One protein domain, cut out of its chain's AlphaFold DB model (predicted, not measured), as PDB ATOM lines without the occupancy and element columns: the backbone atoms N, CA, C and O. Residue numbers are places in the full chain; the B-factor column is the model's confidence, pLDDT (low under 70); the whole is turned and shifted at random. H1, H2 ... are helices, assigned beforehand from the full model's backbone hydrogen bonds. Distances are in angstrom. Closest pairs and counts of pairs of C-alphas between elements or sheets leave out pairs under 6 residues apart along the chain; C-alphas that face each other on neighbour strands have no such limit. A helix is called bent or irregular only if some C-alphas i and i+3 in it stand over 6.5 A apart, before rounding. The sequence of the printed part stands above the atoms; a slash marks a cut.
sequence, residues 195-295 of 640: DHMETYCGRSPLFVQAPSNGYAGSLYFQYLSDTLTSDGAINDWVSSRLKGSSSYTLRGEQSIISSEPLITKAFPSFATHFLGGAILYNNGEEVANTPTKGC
ATOM      1  N   ASP A 195     112.142  73.395  66.087       57.06
ATOM      2  CA  ASP A 195     111.745  71.982  66.009       57.06
ATOM      3  C   ASP A 195     112.110  71.164  67.268       57.06
ATOM      4  O   ASP A 195     112.027  69.930  67.273       57.06
ATOM      5  N   HIS A 196     112.622  71.818  68.317       64.12
ATOM      6  CA  HIS A 196     113.222  71.119  69.457       64.12
ATOM      7  C   HIS A 196     112.330  71.071  70.698       64.12
ATOM      8  O   HIS A 196     112.494  70.139  71.479       64.12
ATOM      9  N   MET A 197     111.394  72.014  70.871       75.38
ATOM     10  CA  MET A 197     110.377  71.927  71.918       75.38
ATOM     11  C   MET A 197     109.027  71.596  71.300       75.38
ATOM     12  O   MET A 197     108.569  72.261  70.370       75.38
ATOM     13  N   GLU A 198     108.395  70.549  71.820       75.06
ATOM     14  CA  GLU A 198     107.123  70.070  71.296       75.06
ATOM     15  C   GLU A 198     106.025  71.117  71.472       75.06
ATOM     16  O   GLU A 198     105.937  71.831  72.475       75.06
ATOM     17  N   THR A 199     105.170  71.230  70.461       78.88
ATOM     18  CA  THR A 199     104.193  72.314  70.430       78.88
ATOM     19  C   THR A 199     103.049  72.069  71.398       78.88
ATOM     20  O   THR A 199     102.410  71.018  71.387       78.88
ATOM     21  N   TYR A 200     102.712  73.102  72.163       86.69
ATOM     22  CA  TYR A 200     101.519  73.127  72.990       86.69
ATOM     23  C   TYR A 200     100.263  73.489  72.189       86.69
ATOM     24  O   TYR A 200     100.153  74.581  71.624       86.69
ATOM     25  N   CYS A 201      99.267  72.603  72.192       88.19
ATOM     26  CA  CYS A 201      97.960  72.894  71.615       88.19
ATOM     27  C   CYS A 201      97.055  73.508  72.692       88.19
ATOM     28  O   CYS A 201      96.521  72.806  73.551       88.19
ATOM     29  N   GLY A 202      96.816  74.823  72.613       89.56
ATOM     30  CA  GLY A 202      95.998  75.557  73.590       89.56
ATOM     31  C   GLY A 202      94.603  74.961  73.825       89.56
ATOM     32  O   GLY A 202      94.143  74.900  74.963       89.56
ATOM     33  N   ARG A 203      93.957  74.459  72.766       90.19
ATOM     34  CA  ARG A 203      92.633  73.815  72.821       90.19
ATOM     35  C   ARG A 203      92.652  72.351  73.249       90.19
ATOM     36  O   ARG A 203      91.596  71.741  73.355       90.19
ATOM     37  N   SER A 204      93.821  71.776  73.493       89.25
ATOM     38  CA  SER A 204      93.943  70.441  74.064       89.25
ATOM     39  C   SER A 204      94.125  70.550  75.579       89.25
ATOM     40  O   SER A 204      94.799  71.469  76.050       89.25
ATOM     41  N   PRO A 205      93.525  69.650  76.379       88.94
ATOM     42  CA  PRO A 205      93.769  69.621  77.816       88.94
ATOM     43  C   PRO A 205      95.256  69.456  78.110       88.94
ATOM     44  O   PRO A 205      95.918  68.665  77.442       88.94
ATOM     45  N   LEU A 206      95.775  70.135  79.135       86.62
ATOM     46  CA  LEU A 206      97.183  70.029  79.554       86.62
ATOM     47  C   LEU A 206      97.674  68.568  79.681       86.62
ATOM     48  O   LEU A 206      98.815  68.277  79.350       86.62
ATOM     49  N   PHE A 207      96.804  67.639  80.093       82.00
ATOM     50  CA  PHE A 207      97.123  66.211  80.242       82.00
ATOM     51  C   PHE A 207      96.828  65.333  79.011       82.00
ATOM     52  O   PHE A 207      97.159  64.153  79.020       82.00
ATOM     53  N   VAL A 208      96.204  65.870  77.955       80.00
ATOM     54  CA  VAL A 208      95.971  65.168  76.672       80.00
ATOM     55  C   VAL A 208      96.490  66.029  75.526       80.00
ATOM     56  O   VAL A 208      95.752  66.408  74.616       80.00
ATOM     57  N   GLN A 209      97.772  66.375  75.586       81.31
ATOM     58  CA  GLN A 209      98.448  67.072  74.498       81.31
ATOM     59  C   GLN A 209      98.762  66.081  73.368       81.31
ATOM     60  O   GLN A 209      99.831  65.471  73.330       81.31
ATOM     61  N   ALA A 210      97.809  65.881  72.459       62.06
ATOM     62  CA  ALA A 210      98.026  65.119  71.234       62.06
ATOM     63  C   ALA A 210      98.707  66.001  70.166       62.06
ATOM     64  O   ALA A 210      98.370  67.181  70.081       62.06
ATOM     65  N   PRO A 211      99.610  65.459  69.323       61.62
ATOM     66  CA  PRO A 211     100.158  64.094  69.302       61.62
ATOM     67  C   PRO A 211     101.422  63.906  70.170       61.62
ATOM     68  O   PRO A 211     102.090  62.885  70.061       61.62
ATOM     69  N   SER A 212     101.761  64.873  71.023       63.97
ATOM     70  CA  SER A 212     103.088  65.006  71.644       63.97
ATOM     71  C   SER A 212     103.466  63.968  72.711       63.97
ATOM     72  O   SER A 212     104.415  64.214  73.431       63.97
ATOM     73  N   ASN A 213     102.741  62.860  72.914       75.00
ATOM     74  CA  ASN A 213     103.029  61.874  73.980       75.00
ATOM     75  C   ASN A 213     103.338  62.486  75.373       75.00
ATOM     76  O   ASN A 213     104.046  61.887  76.172       75.00
ATOM     77  N   GLY A 214     102.815  63.680  75.675       84.06
ATOM     78  CA  GLY A 214     103.079  64.407  76.919       84.06
ATOM     79  C   GLY A 214     104.234  65.419  76.888       84.06
ATOM     80  O   GLY A 214     104.277  66.277  77.767       84.06
ATOM     81  N   TYR A 215     105.100  65.401  75.872       86.81
ATOM     82  CA  TYR A 215     106.228  66.328  75.730       86.81
ATOM     83  C   TYR A 215     105.795  67.797  75.721       86.81
ATOM     84  O   TYR A 215     106.432  68.611  76.376       86.81
ATOM     85  N   ALA A 216     104.659  68.146  75.103       87.25
ATOM     86  CA  ALA A 216     104.162  69.528  75.094       87.25
ATOM     87  C   ALA A 216     103.858  70.092  76.498       87.25
ATOM     88  O   ALA A 216     103.725  71.304  76.673       87.25
ATOM     89  N   GLY A 217     103.763  69.233  77.520       90.19
ATOM     90  CA  GLY A 217     103.718  69.660  78.915       90.19
ATOM     91  C   GLY A 217     104.968  70.435  79.353       90.19
ATOM     92  O   GLY A 217     104.887  71.197  80.317       90.19
ATOM     93  N   SER A 218     106.097  70.313  78.647       91.44
ATOM     94  CA  SER A 218     107.341  71.030  78.949       91.44
ATOM     95  C   SER A 218     107.182  72.541  78.913       91.44
ATOM     96  O   SER A 218     107.725  73.217  79.786       91.44
ATOM     97  N   LEU A 219     106.335  73.076  78.027       91.50
ATOM     98  CA  LEU A 219     106.026  74.507  77.983       91.50
ATOM     99  C   LEU A 219     105.404  75.009  79.294       91.50
ATOM    100  O   LEU A 219     105.685  76.120  79.748       91.50
ATOM    101  N   TYR A 220     104.571  74.182  79.929       93.69
ATOM    102  CA  TYR A 220     103.979  74.512  81.220       93.69
ATOM    103  C   TYR A 220     105.037  74.550  82.327       93.69
ATOM    104  O   TYR A 220     105.052  75.484  83.128       93.69
ATOM    105  N   PHE A 221     105.947  73.573  82.363       94.31
ATOM    106  CA  PHE A 221     107.042  73.557  83.337       94.31
ATOM    107  C   PHE A 221     108.054  74.683  83.102       94.31
ATOM    108  O   PHE A 221     108.514  75.279  84.076       94.31
ATOM    109  N   GLN A 222     108.308  75.042  81.842       93.31
ATOM    110  CA  GLN A 222     109.117  76.203  81.476       93.31
ATOM    111  C   GLN A 222     108.520  77.481  82.066       93.31
ATOM    112  O   GLN A 222     109.199  78.214  82.781       93.31
ATOM    113  N   TYR A 223     107.214  77.688  81.877       94.25
ATOM    114  CA  TYR A 223     106.496  78.794  82.504       94.25
ATOM    115  C   TYR A 223     106.562  78.755  84.042       94.25
ATOM    116  O   TYR A 223     106.765  79.787  84.686       94.25
ATOM    117  N   LEU A 224     106.391  77.576  84.657       94.56
ATOM    118  CA  LEU A 224     106.468  77.451  86.113       94.56
ATOM    119  C   LEU A 224     107.823  77.917  86.648       94.56
ATOM    120  O   LEU A 224     107.842  78.606  87.668       94.56
ATOM    121  N   SER A 225     108.917  77.545  85.983       92.25
ATOM    122  CA  SER A 225     110.272  77.901  86.411       92.25
ATOM    123  C   SER A 225     110.584  79.381  86.216       92.25
ATOM    124  O   SER A 225     111.093  80.038  87.121       92.25
ATOM    125  N   ASP A 226     110.205  79.933  85.063       86.38
ATOM    126  CA  ASP A 226     110.452  81.341  84.751       86.38
ATOM    127  C   ASP A 226     109.638  82.284  85.661       86.38
ATOM    128  O   ASP A 226     110.131  83.305  86.151       86.38
ATOM    129  N   THR A 227     108.382  81.926  85.951       85.19
ATOM    130  CA  THR A 227     107.432  82.872  86.554       85.19
ATOM    131  C   THR A 227     107.080  82.589  88.016       85.19
ATOM    132  O   THR A 227     106.869  83.529  88.787       85.19
ATOM    133  N   LEU A 228     106.948  81.324  88.433       86.44
ATOM    134  CA  LEU A 228     106.222  80.995  89.671       86.44
ATOM    135  C   LEU A 228     107.034  80.284  90.746       86.44
ATOM    136  O   LEU A 228     106.732  80.441  91.932       86.44
ATOM    137  N   THR A 229     107.995  79.450  90.371       91.62
ATOM    138  CA  THR A 229     108.686  78.565  91.307       91.62
ATOM    139  C   THR A 229     110.085  78.206  90.808       91.62
ATOM    140  O   THR A 229     110.520  78.694  89.782       91.62
ATOM    141  N   SER A 230     110.816  77.383  91.559       92.81
ATOM    142  CA  SER A 230     112.159  76.920  91.176       92.81
ATOM    143  C   SER A 230     112.144  75.506  90.600       92.81
ATOM    144  O   SER A 230     111.265  74.709  90.937       92.81
ATOM    145  N   ASP A 231     113.189  75.157  89.852       94.06
ATOM    146  CA  ASP A 231     113.473  73.793  89.388       94.06
ATOM    147  C   ASP A 231     113.343  72.740  90.496       94.06
ATOM    148  O   ASP A 231     112.693  71.712  90.320       94.06
ATOM    149  N   GLY A 232     113.895  73.015  91.681       94.12
ATOM    150  CA  GLY A 232     113.806  72.098  92.819       94.12
ATOM    151  C   GLY A 232     112.364  71.851  93.272       94.12
ATOM    152  O   GLY A 232     112.003  70.721  93.593       94.12
ATOM    153  N   ALA A 233     111.516  72.882  93.236       93.44
ATOM    154  CA  ALA A 233     110.102  72.763  93.579       93.44
ATOM    155  C   ALA A 233     109.284  72.058  92.483       93.44
ATOM    156  O   ALA A 233     108.357  71.317  92.813       93.44
ATOM    157  N   ILE A 234     109.638  72.238  91.203       94.56
ATOM    158  CA  ILE A 234     109.080  71.444  90.096       94.56
ATOM    159  C   ILE A 234     109.428  69.968  90.304       94.56
ATOM    160  O   ILE A 234     108.533  69.123  90.314       94.56
ATOM    161  N   ASN A 235     110.701  69.655  90.561       94.25
ATOM    162  CA  ASN A 235     111.144  68.292  90.839       94.25
ATOM    163  C   ASN A 235     110.443  67.694  92.070       94.25
ATOM    164  O   ASN A 235     110.005  66.547  92.025       94.25
ATOM    165  N   ASP A 236     110.300  68.442  93.169       92.00
ATOM    166  CA  ASP A 236     109.589  67.959  94.358       92.00
ATOM    167  C   ASP A 236     108.108  67.672  94.066       92.00
ATOM    168  O   ASP A 236     107.572  66.668  94.549       92.00
ATOM    169  N   TRP A 237     107.458  68.497  93.236       91.81
ATOM    170  CA  TRP A 237     106.089  68.254  92.788       91.81
ATOM    171  C   TRP A 237     105.995  66.983  91.935       91.81
ATOM    172  O   TRP A 237     105.216  66.093  92.279       91.81
ATOM    173  N   VAL A 238     106.842  66.828  90.910       91.38
ATOM    174  CA  VAL A 238     106.917  65.615  90.067       91.38
ATOM    175  C   VAL A 238     107.192  64.370  90.922       91.38
ATOM    176  O   VAL A 238     106.487  63.364  90.836       91.38
ATOM    177  N   SER A 239     108.155  64.455  91.839       88.50
ATOM    178  CA  SER A 239     108.525  63.371  92.758       88.50
ATOM    179  C   SER A 239     107.372  62.949  93.670       88.50
ATOM    180  O   SER A 239     107.267  61.779  94.049       88.50
ATOM    181  N   SER A 240     106.500  63.887  94.048       86.19
ATOM    182  CA  SER A 240     105.315  63.583  94.851       86.19
ATOM    183  C   SER A 240     104.283  62.750  94.082       86.19
ATOM    184  O   SER A 240     103.572  61.968  94.709       86.19
ATOM    185  N   ARG A 241     104.245  62.861  92.745       81.44
ATOM    186  CA  ARG A 241     103.336  62.106  91.864       81.44
ATOM    187  C   ARG A 241     103.768  60.684  91.636       81.44
ATOM    188  O   ARG A 241     102.937  59.785  91.579       81.44
ATOM    189  N   LEU A 242     105.076  60.488  91.534       77.00
ATOM    190  CA  LEU A 242     105.660  59.172  91.322       77.00
ATOM    191  C   LEU A 242     105.332  58.224  92.482       77.00
ATOM    192  O   LEU A 242     105.117  57.038  92.260       77.00
ATOM    193  N   LYS A 243     105.185  58.743  93.707       69.62
ATOM    194  CA  LYS A 243     104.775  57.952  94.875       69.62
ATOM    195  C   LYS A 243     103.310  57.512  94.757       69.62
ATOM    196  O   LYS A 243     102.406  58.250  95.134       69.62
ATOM    197  N   GLY A 244     103.089  56.279  94.303       63.94
ATOM    198  CA  GLY A 244     101.750  55.689  94.171       63.94
ATOM    199  C   GLY A 244     101.105  55.882  92.795       63.94
ATOM    200  O   GLY A 244      99.921  55.573  92.639       63.94
ATOM    201  N   SER A 245     101.878  56.342  91.800       62.47
ATOM    202  CA  SER A 245     101.414  56.624  90.432       62.47
ATOM    203  C   SER A 245     100.736  55.425  89.759       62.47
ATOM    204  O   SER A 245      99.748  55.590  89.048       62.47
ATOM    205  N   SER A 246     101.201  54.209  90.062       57.75
ATOM    206  CA  SER A 246     100.676  52.939  89.544       57.75
ATOM    207  C   SER A 246      99.220  52.643  89.935       57.75
ATOM    208  O   SER A 246      98.615  51.725  89.381       57.75
ATOM    209  N   SER A 247      98.639  53.416  90.861       56.12
ATOM    210  CA  SER A 247      97.274  53.225  91.366       56.12
ATOM    211  C   SER A 247      96.257  54.273  90.899       56.12
ATOM    212  O   SER A 247      95.055  54.082  91.111       56.12
ATOM    213  N   TYR A 248      96.690  55.367  90.260       64.06
ATOM    214  CA  TYR A 248      95.769  56.422  89.839       64.06
ATOM    215  C   TYR A 248      95.141  56.105  88.482       64.06
ATOM    216  O   TYR A 248      95.821  55.820  87.504       64.06
ATOM    217  N   THR A 249      93.815  56.212  88.413       74.50
ATOM    218  CA  THR A 249      93.137  56.404  87.125       74.50
ATOM    219  C   THR A 249      93.374  57.842  86.656       74.50
ATOM    220  O   THR A 249      93.482  58.729  87.504       74.50
ATOM    221  N   LEU A 250      93.351  58.104  85.343       74.25
ATOM    222  CA  LEU A 250      93.411  59.470  84.788       74.25
ATOM    223  C   LEU A 250      92.452  60.432  85.515       74.25
ATOM    224  O   LEU A 250      92.809  61.553  85.862       74.25
ATOM    225  N   ARG A 251      91.231  59.972  85.809       78.56
ATOM    226  CA  ARG A 251      90.226  60.767  86.527       78.56
ATOM    227  C   ARG A 251      90.603  61.025  87.988       78.56
ATOM    228  O   ARG A 251      90.328  62.102  88.511       78.56
ATOM    229  N   GLY A 252      91.200  60.038  88.653       80.38
ATOM    230  CA  GLY A 252      91.714  60.191  90.013       80.38
ATOM    231  C   GLY A 252      92.836  61.224  90.073       80.38
ATOM    232  O   GLY A 252      92.814  62.088  90.942       80.38
ATOM    233  N   GLU A 253      93.755  61.190  89.109       78.50
ATOM    234  CA  GLU A 253      94.806  62.198  88.990       78.50
ATOM    235  C   GLU A 253      94.225  63.595  88.745       78.50
ATOM    236  O   GLU A 253      94.535  64.511  89.505       78.50
ATOM    237  N   GLN A 254      93.324  63.746  87.766       80.38
ATOM    238  CA  GLN A 254      92.630  65.008  87.466       80.38
ATOM    239  C   GLN A 254      91.964  65.623  88.702       80.38
ATOM    240  O   GLN A 254      92.068  66.826  88.930       80.38
ATOM    241  N   SER A 255      91.301  64.798  89.516       82.88
ATOM    242  CA  SER A 255      90.653  65.241  90.754       82.88
ATOM    243  C   SER A 255      91.657  65.720  91.810       82.88
ATOM    244  O   SER A 255      91.363  66.636  92.572       82.88
ATOM    245  N   ILE A 256      92.863  65.146  91.846       83.06
ATOM    246  CA  ILE A 256      93.925  65.600  92.748       83.06
ATOM    247  C   ILE A 256      94.495  66.933  92.243       83.06
ATOM    248  O   ILE A 256      94.489  67.920  92.983       83.06
ATOM    249  N   ILE A 257      94.927  66.995  90.976       85.00
ATOM    250  CA  ILE A 257      95.566  68.195  90.412       85.00
ATOM    251  C   ILE A 257      94.615  69.399  90.365       85.00
ATOM    252  O   ILE A 257      95.079  70.530  90.515       85.00
ATOM    253  N   SER A 258      93.298  69.193  90.214       86.31
ATOM    254  CA  SER A 258      92.285  70.269  90.140       86.31
ATOM    255  C   SER A 258      92.214  71.149  91.385       86.31
ATOM    256  O   SER A 258      91.680  72.259  91.342       86.31
ATOM    257  N   SER A 259      92.769  70.666  92.494       83.31
ATOM    258  CA  SER A 259      92.801  71.366  93.773       83.31
ATOM    259  C   SER A 259      94.168  71.967  94.108       83.31
ATOM    260  O   SER A 259      94.298  72.699  95.092       83.31
ATOM    261  N   GLU A 260      95.199  71.703  93.305       88.00
ATOM    262  CA  GLU A 260      96.562  72.028  93.700       88.00
ATOM    263  C   GLU A 260      96.996  73.446  93.345       88.00
ATOM    264  O   GLU A 260      96.727  73.923  92.243       88.00
ATOM    265  N   PRO A 261      97.724  74.152  94.230       87.00
ATOM    266  CA  PRO A 261      98.157  75.521  93.961       87.00
ATOM    267  C   PRO A 261      99.064  75.674  92.737       87.00
ATOM    268  O   PRO A 261      98.892  76.641  92.000       87.00
ATOM    269  N   LEU A 262      99.974  74.719  92.487       86.88
ATOM    270  CA  LEU A 262     100.876  74.707  91.317       86.88
ATOM    271  C   LEU A 262     100.151  74.527  89.981       86.88
ATOM    272  O   LEU A 262     100.781  74.464  88.933       86.88
ATOM    273  N   ILE A 263      98.831  74.447  90.035       89.69
ATOM    274  CA  ILE A 263      97.946  74.211  88.921       89.69
ATOM    275  C   ILE A 263      96.844  75.268  88.916       89.69
ATOM    276  O   ILE A 263      96.792  76.115  88.036       89.69
ATOM    277  N   THR A 264      96.012  75.297  89.955       89.44
ATOM    278  CA  THR A 264      94.873  76.219  90.098       89.44
ATOM    279  C   THR A 264      95.279  77.690  90.063       89.44
ATOM    280  O   THR A 264      94.524  78.520  89.561       89.44
ATOM    281  N   LYS A 265      96.463  78.036  90.588       87.56
ATOM    282  CA  LYS A 265      96.984  79.412  90.534       87.56
ATOM    283  C   LYS A 265      97.818  79.666  89.289       87.56
ATOM    284  O   LYS A 265      97.861  80.793  88.808       87.56
ATOM    285  N   ALA A 266      98.499  78.635  88.805       93.31
ATOM    286  CA  ALA A 266      99.477  78.756  87.743       93.31
ATOM    287  C   ALA A 266      98.844  78.736  86.352       93.31
ATOM    288  O   ALA A 266      99.208  79.560  85.522       93.31
ATOM    289  N   PHE A 267      97.867  77.860  86.121       94.94
ATOM    290  CA  PHE A 267      97.260  77.640  84.811       94.94
ATOM    291  C   PHE A 267      96.609  78.890  84.190       94.94
ATOM    292  O   PHE A 267      96.849  79.131  83.010       94.94
ATOM    293  N   PRO A 268      95.853  79.735  84.927       95.31
ATOM    294  CA  PRO A 268      95.333  80.980  84.354       95.31
ATOM    295  C   PRO A 268      96.454  81.899  83.850       95.31
ATOM    296  O   PRO A 268      96.442  82.367  82.714       95.31
ATOM    297  N   SER A 269      97.492  82.088  84.667       95.00
ATOM    298  CA  SER A 269      98.623  82.945  84.305       95.00
ATOM    299  C   SER A 269      99.476  82.340  83.179       95.00
ATOM    300  O   SER A 269      99.877  83.063  82.268       95.00
ATOM    301  N   PHE A 270      99.661  81.017  83.167       95.50
ATOM    302  CA  PHE A 270     100.247  80.285  82.044       95.50
ATOM    303  C   PHE A 270      99.490  80.565  80.746       95.50
ATOM    304  O   PHE A 270     100.100  80.931  79.748       95.50
ATOM    305  N   ALA A 271      98.157  80.455  80.761       95.62
ATOM    306  CA  ALA A 271      97.338  80.670  79.577       95.62
ATOM    307  C   ALA A 271      97.511  82.083  79.004       95.62
ATOM    308  O   ALA A 271      97.594  82.254  77.789       95.62
ATOM    309  N   THR A 272      97.617  83.098  79.862       95.19
ATOM    310  CA  THR A 272      97.856  84.471  79.411       95.19
ATOM    311  C   THR A 272      99.267  84.704  78.869       95.19
ATOM    312  O   THR A 272      99.401  85.403  77.868       95.19
ATOM    313  N   HIS A 273     100.299  84.083  79.457       93.50
ATOM    314  CA  HIS A 273     101.673  84.163  78.934       93.50
ATOM    315  C   HIS A 273     101.807  83.414  77.609       93.50
ATOM    316  O   HIS A 273     102.418  83.929  76.677       93.50
ATOM    317  N   PHE A 274     101.161  82.252  77.490       92.00
ATOM    318  CA  PHE A 274     101.062  81.508  76.239       92.00
ATOM    319  C   PHE A 274     100.473  82.389  75.132       92.00
ATOM    320  O   PHE A 274     101.109  82.605  74.107       92.00
ATOM    321  N   LEU A 275      99.297  82.985  75.355       90.50
ATOM    322  CA  LEU A 275      98.656  83.858  74.362       90.50
ATOM    323  C   LEU A 275      99.472  85.103  74.002       90.50
ATOM    324  O   LEU A 275      99.294  85.634  72.909       90.50
ATOM    325  N   GLY A 276     100.297  85.589  74.928       88.88
ATOM    326  CA  GLY A 276     101.159  86.751  74.725       88.88
ATOM    327  C   GLY A 276     102.527  86.433  74.121       88.88
ATOM    328  O   GLY A 276     103.269  87.373  73.871       88.88
ATOM    329  N   GLY A 277     102.877  85.155  73.923       88.12
ATOM    330  CA  GLY A 277     104.233  84.759  73.517       88.12
ATOM    331  C   GLY A 277     105.300  85.065  74.575       88.12
ATOM    332  O   GLY A 277     106.467  85.209  74.247       88.12
ATOM    333  N   ALA A 278     104.909  85.185  75.845       89.88
ATOM    334  CA  ALA A 278     105.749  85.710  76.923       89.88
ATOM    335  C   ALA A 278     106.385  84.614  77.799       89.88
ATOM    336  O   ALA A 278     106.696  84.862  78.960       89.88
ATOM    337  N   ILE A 279     106.509  83.384  77.291       90.12
ATOM    338  CA  ILE A 279     107.176  82.289  78.010       90.12
ATOM    339  C   ILE A 279     108.634  82.269  77.568       90.12
ATOM    340  O   ILE A 279     108.901  82.185  76.371       90.12
ATOM    341  N   LEU A 280     109.559  82.334  78.525       88.75
ATOM    342  CA  LEU A 280     110.990  82.418  78.252       88.75
ATOM    343  C   LEU A 280     111.712  81.118  78.607       88.75
ATOM    344  O   LEU A 280     111.384  80.456  79.595       88.75
ATOM    345  N   TYR A 281     112.737  80.782  77.830       85.31
ATOM    346  CA  TYR A 281     113.781  79.844  78.232       85.31
ATOM    347  C   TYR A 281     114.657  80.448  79.339       85.31
ATOM    348  O   TYR A 281     114.703  81.662  79.546       85.31
ATOM    349  N   ASN A 282     115.444  79.611  80.019       80.56
ATOM    350  CA  ASN A 282     116.341  80.058  81.096       80.56
ATOM    351  C   ASN A 282     117.446  81.026  80.626       80.56
ATOM    352  O   ASN A 282     118.040  81.729  81.443       80.56
ATOM    353  N   ASN A 283     117.732  81.065  79.322       81.38
ATOM    354  CA  ASN A 283     118.648  82.027  78.708       81.38
ATOM    355  C   ASN A 283     117.986  83.395  78.418       81.38
ATOM    356  O   ASN A 283     118.673  84.307  77.966       81.38
ATOM    357  N   GLY A 284     116.686  83.549  78.698       85.06
ATOM    358  CA  GLY A 284     115.901  84.764  78.473       85.06
ATOM    359  C   GLY A 284     115.299  84.893  77.073       85.06
ATOM    360  O   GLY A 284     114.618  85.881  76.814       85.06
ATOM    361  N   GLU A 285     115.536  83.933  76.176       85.50
ATOM    362  CA  GLU A 285     114.924  83.924  74.845       85.50
ATOM    363  C   GLU A 285     113.461  83.482  74.919       85.50
ATOM    364  O   GLU A 285     113.102  82.610  75.712       85.50
ATOM    365  N   GLU A 286     112.614  84.077  74.079       85.31
ATOM    366  CA  GLU A 286     111.217  83.669  73.953       85.31
ATOM    367  C   GLU A 286     111.124  82.262  73.372       85.31
ATOM    368  O   GLU A 286     111.769  81.912  72.379       85.31
ATOM    369  N   VAL A 287     110.267  81.453  73.978       82.31
ATOM    370  CA  VAL A 287     109.858  80.196  73.387       82.31
ATOM    371  C   VAL A 287     108.997  80.490  72.163       82.31
ATOM    372  O   VAL A 287     107.953  81.139  72.268       82.31
ATOM    373  N   ALA A 288     109.373  79.928  71.014       76.38
ATOM    374  CA  ALA A 288     108.561  79.998  69.808       76.38
ATOM    375  C   ALA A 288     107.155  79.416  70.054       76.38
ATOM    376  O   ALA A 288     106.982  78.215  70.256       76.38
ATOM    377  N   ASN A 289     106.134  80.276  70.004       70.38
ATOM    378  CA  ASN A 289     104.730  79.882  70.109       70.38
ATOM    379  C   ASN A 289     104.035  79.911  68.739       70.38
ATOM    380  O   ASN A 289     103.060  80.633  68.521       70.38
ATOM    381  N   THR A 290     104.572  79.170  67.770       63.34
ATOM    382  CA  THR A 290     103.931  79.012  66.461       63.34
ATOM    383  C   THR A 290     102.796  77.987  66.541       63.34
ATOM    384  O   THR A 290     103.041  76.857  66.963       63.34
ATOM    385  N   PRO A 291     101.561  78.325  66.115       60.19
ATOM    386  CA  PRO A 291     100.465  77.364  66.064       60.19
ATOM    387  C   PRO A 291     100.816  76.194  65.143       60.19
ATOM    388  O   PRO A 291     100.974  76.369  63.934       60.19
ATOM    389  N   THR A 292     100.929  74.992  65.703       61.09
ATOM    390  CA  THR A 292     101.362  73.827  64.926       61.09
ATOM    391  C   THR A 292     100.277  73.290  64.020       61.09
ATOM    392  O   THR A 292      99.079  73.315  64.317       61.09
ATOM    393  N   LYS A 293     100.726  72.752  62.886       62.28
ATOM    394  CA  LYS A 293      99.908  71.997  61.945       62.28
ATOM    395  C   LYS A 293      99.231  70.831  62.675       62.28
ATOM    396  O   LYS A 293      99.880  69.852  63.019       62.28
ATOM    397  N   GLY A 294      97.922  70.938  62.887       69.88
ATOM    398  CA  GLY A 294      97.119  69.928  63.588       69.88
ATOM    399  C   GLY A 294      96.585  70.371  64.952       69.88
ATOM    400  O   GLY A 294      95.659  69.733  65.446       69.88
ATOM    401  N   CYS A 295      97.076  71.476  65.525       80.31
ATOM    402  CA  CYS A 295      96.406  72.104  66.661       80.31
ATOM    403  C   CYS A 295      95.161  72.862  66.179       80.31
ATOM    404  O   CYS A 295      95.201  73.604  65.193       80.31
TER     405      CYS A 295
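This is residues 195 to 295 of the 640 residues of an uncharacterized protein of Fonsecaea multimorphosa (UniProt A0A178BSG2). Five helices follow one another round a loose ring: H1 runs through the body, H2 folds back from its end at a slant, H3 and H4 make the turn at the far side, and H5 comes back to cross H1 almost at a right angle. Two long stretches with no named element complete it: residues 195 to 214 lead into H1, their C-alphas 6 to 18 A from the mean of all C-alphas, and residues 277 to 295 run on from the end of H5, farther out at 11 to 20 A. The printed part has 101 residues with five named helices, in the order H1, H2, H3, H4, H5, and no named strand. The class is all helix, though under half of the residues, 49 of 101, are in named elements. The whole is compact, with a radius of gyration of the C-alphas of 13.8 A, and it spans 37 by 30 by 23 A.

Start at C-alpha 195, at (111.745, 71.982, 66.009), and go through 20 residues with no named element, residues 195 to 214. Then find C-alpha 215 at (106.228, 66.328, 75.730); here H1 begins, and it takes residues 215 to 228, 20.2 A from first to last C-alpha. It is the longest helix by residues, and it is neither bent nor irregular, but only just: C-alphas 216 and 219 are 6.1 A apart. Next comes H2, residues 231 to 242, 16.7 A long from first to last C-alpha. H3 follows with residues 250 to 257, 10.6 A, and then H4 with the four residues 261 to 264, 5.1 A. H5 takes residues 266 to 276 and runs 15.4 A; look for its last C-alpha, 276, at (101.159, 86.751, 74.725). From there residues 277 to 295 are a second long stretch with no named element, and the last printed C-alpha, 295, is at (96.406, 72.104, 66.661).

Begin with H1, whose centre is nearest to the mean of the C-alphas, at 5.1 A. With its residues 221 to 225 alone it touches H2, which takes part with residues 231 to 234 alone; the closest C-alphas are those of Ser 225 and Asp 231, 6.0 A apart. H1 and H2 run opposite ways at a steep tilt of 47 degrees. H1 also touches H5, and their lines are about perpendicular at 79 degrees; look at the closest C-alphas, those of Tyr 223 and Phe 270, 6.4 A apart. Farther out, H3 touches no helix. It is close to H4 but not clearly touching, the closest C-alphas being those of Ile 257 and Ile 263, 6.6 A apart. H4 and H5 meet only through their link. H2 and H3 are apart, and so are H1 and H3, H2 and H5, and H3 and H5. H4 is only just apart from H1, with closest C-alphas 8.1 A apart, and only just apart from H2, at 8.4 A. In H2, H3 and H5 every O i to N i+4 pair is within hydrogen-bond range, while in H1 8 of 10 are; H4 is too short for such a pair, and its one O i to N i+3 pair is not within range.

The two C-alphas farthest apart are those of Ser 247 and Glu 285, 39.1 A, while the first and last printed C-alphas are 15.4 A apart. The printed part has no cut. The links from H1 to H2, H3 to H4 and H4 to H5 are tight, the link from H2 to H3 is short with 7 residues, and no link is long. The mean pLDDT of the printed part is 83.1; look for values under 70 at residues 195 to 196, 210 to 212, 243 to 248 and 290 to 294 of this predicted model.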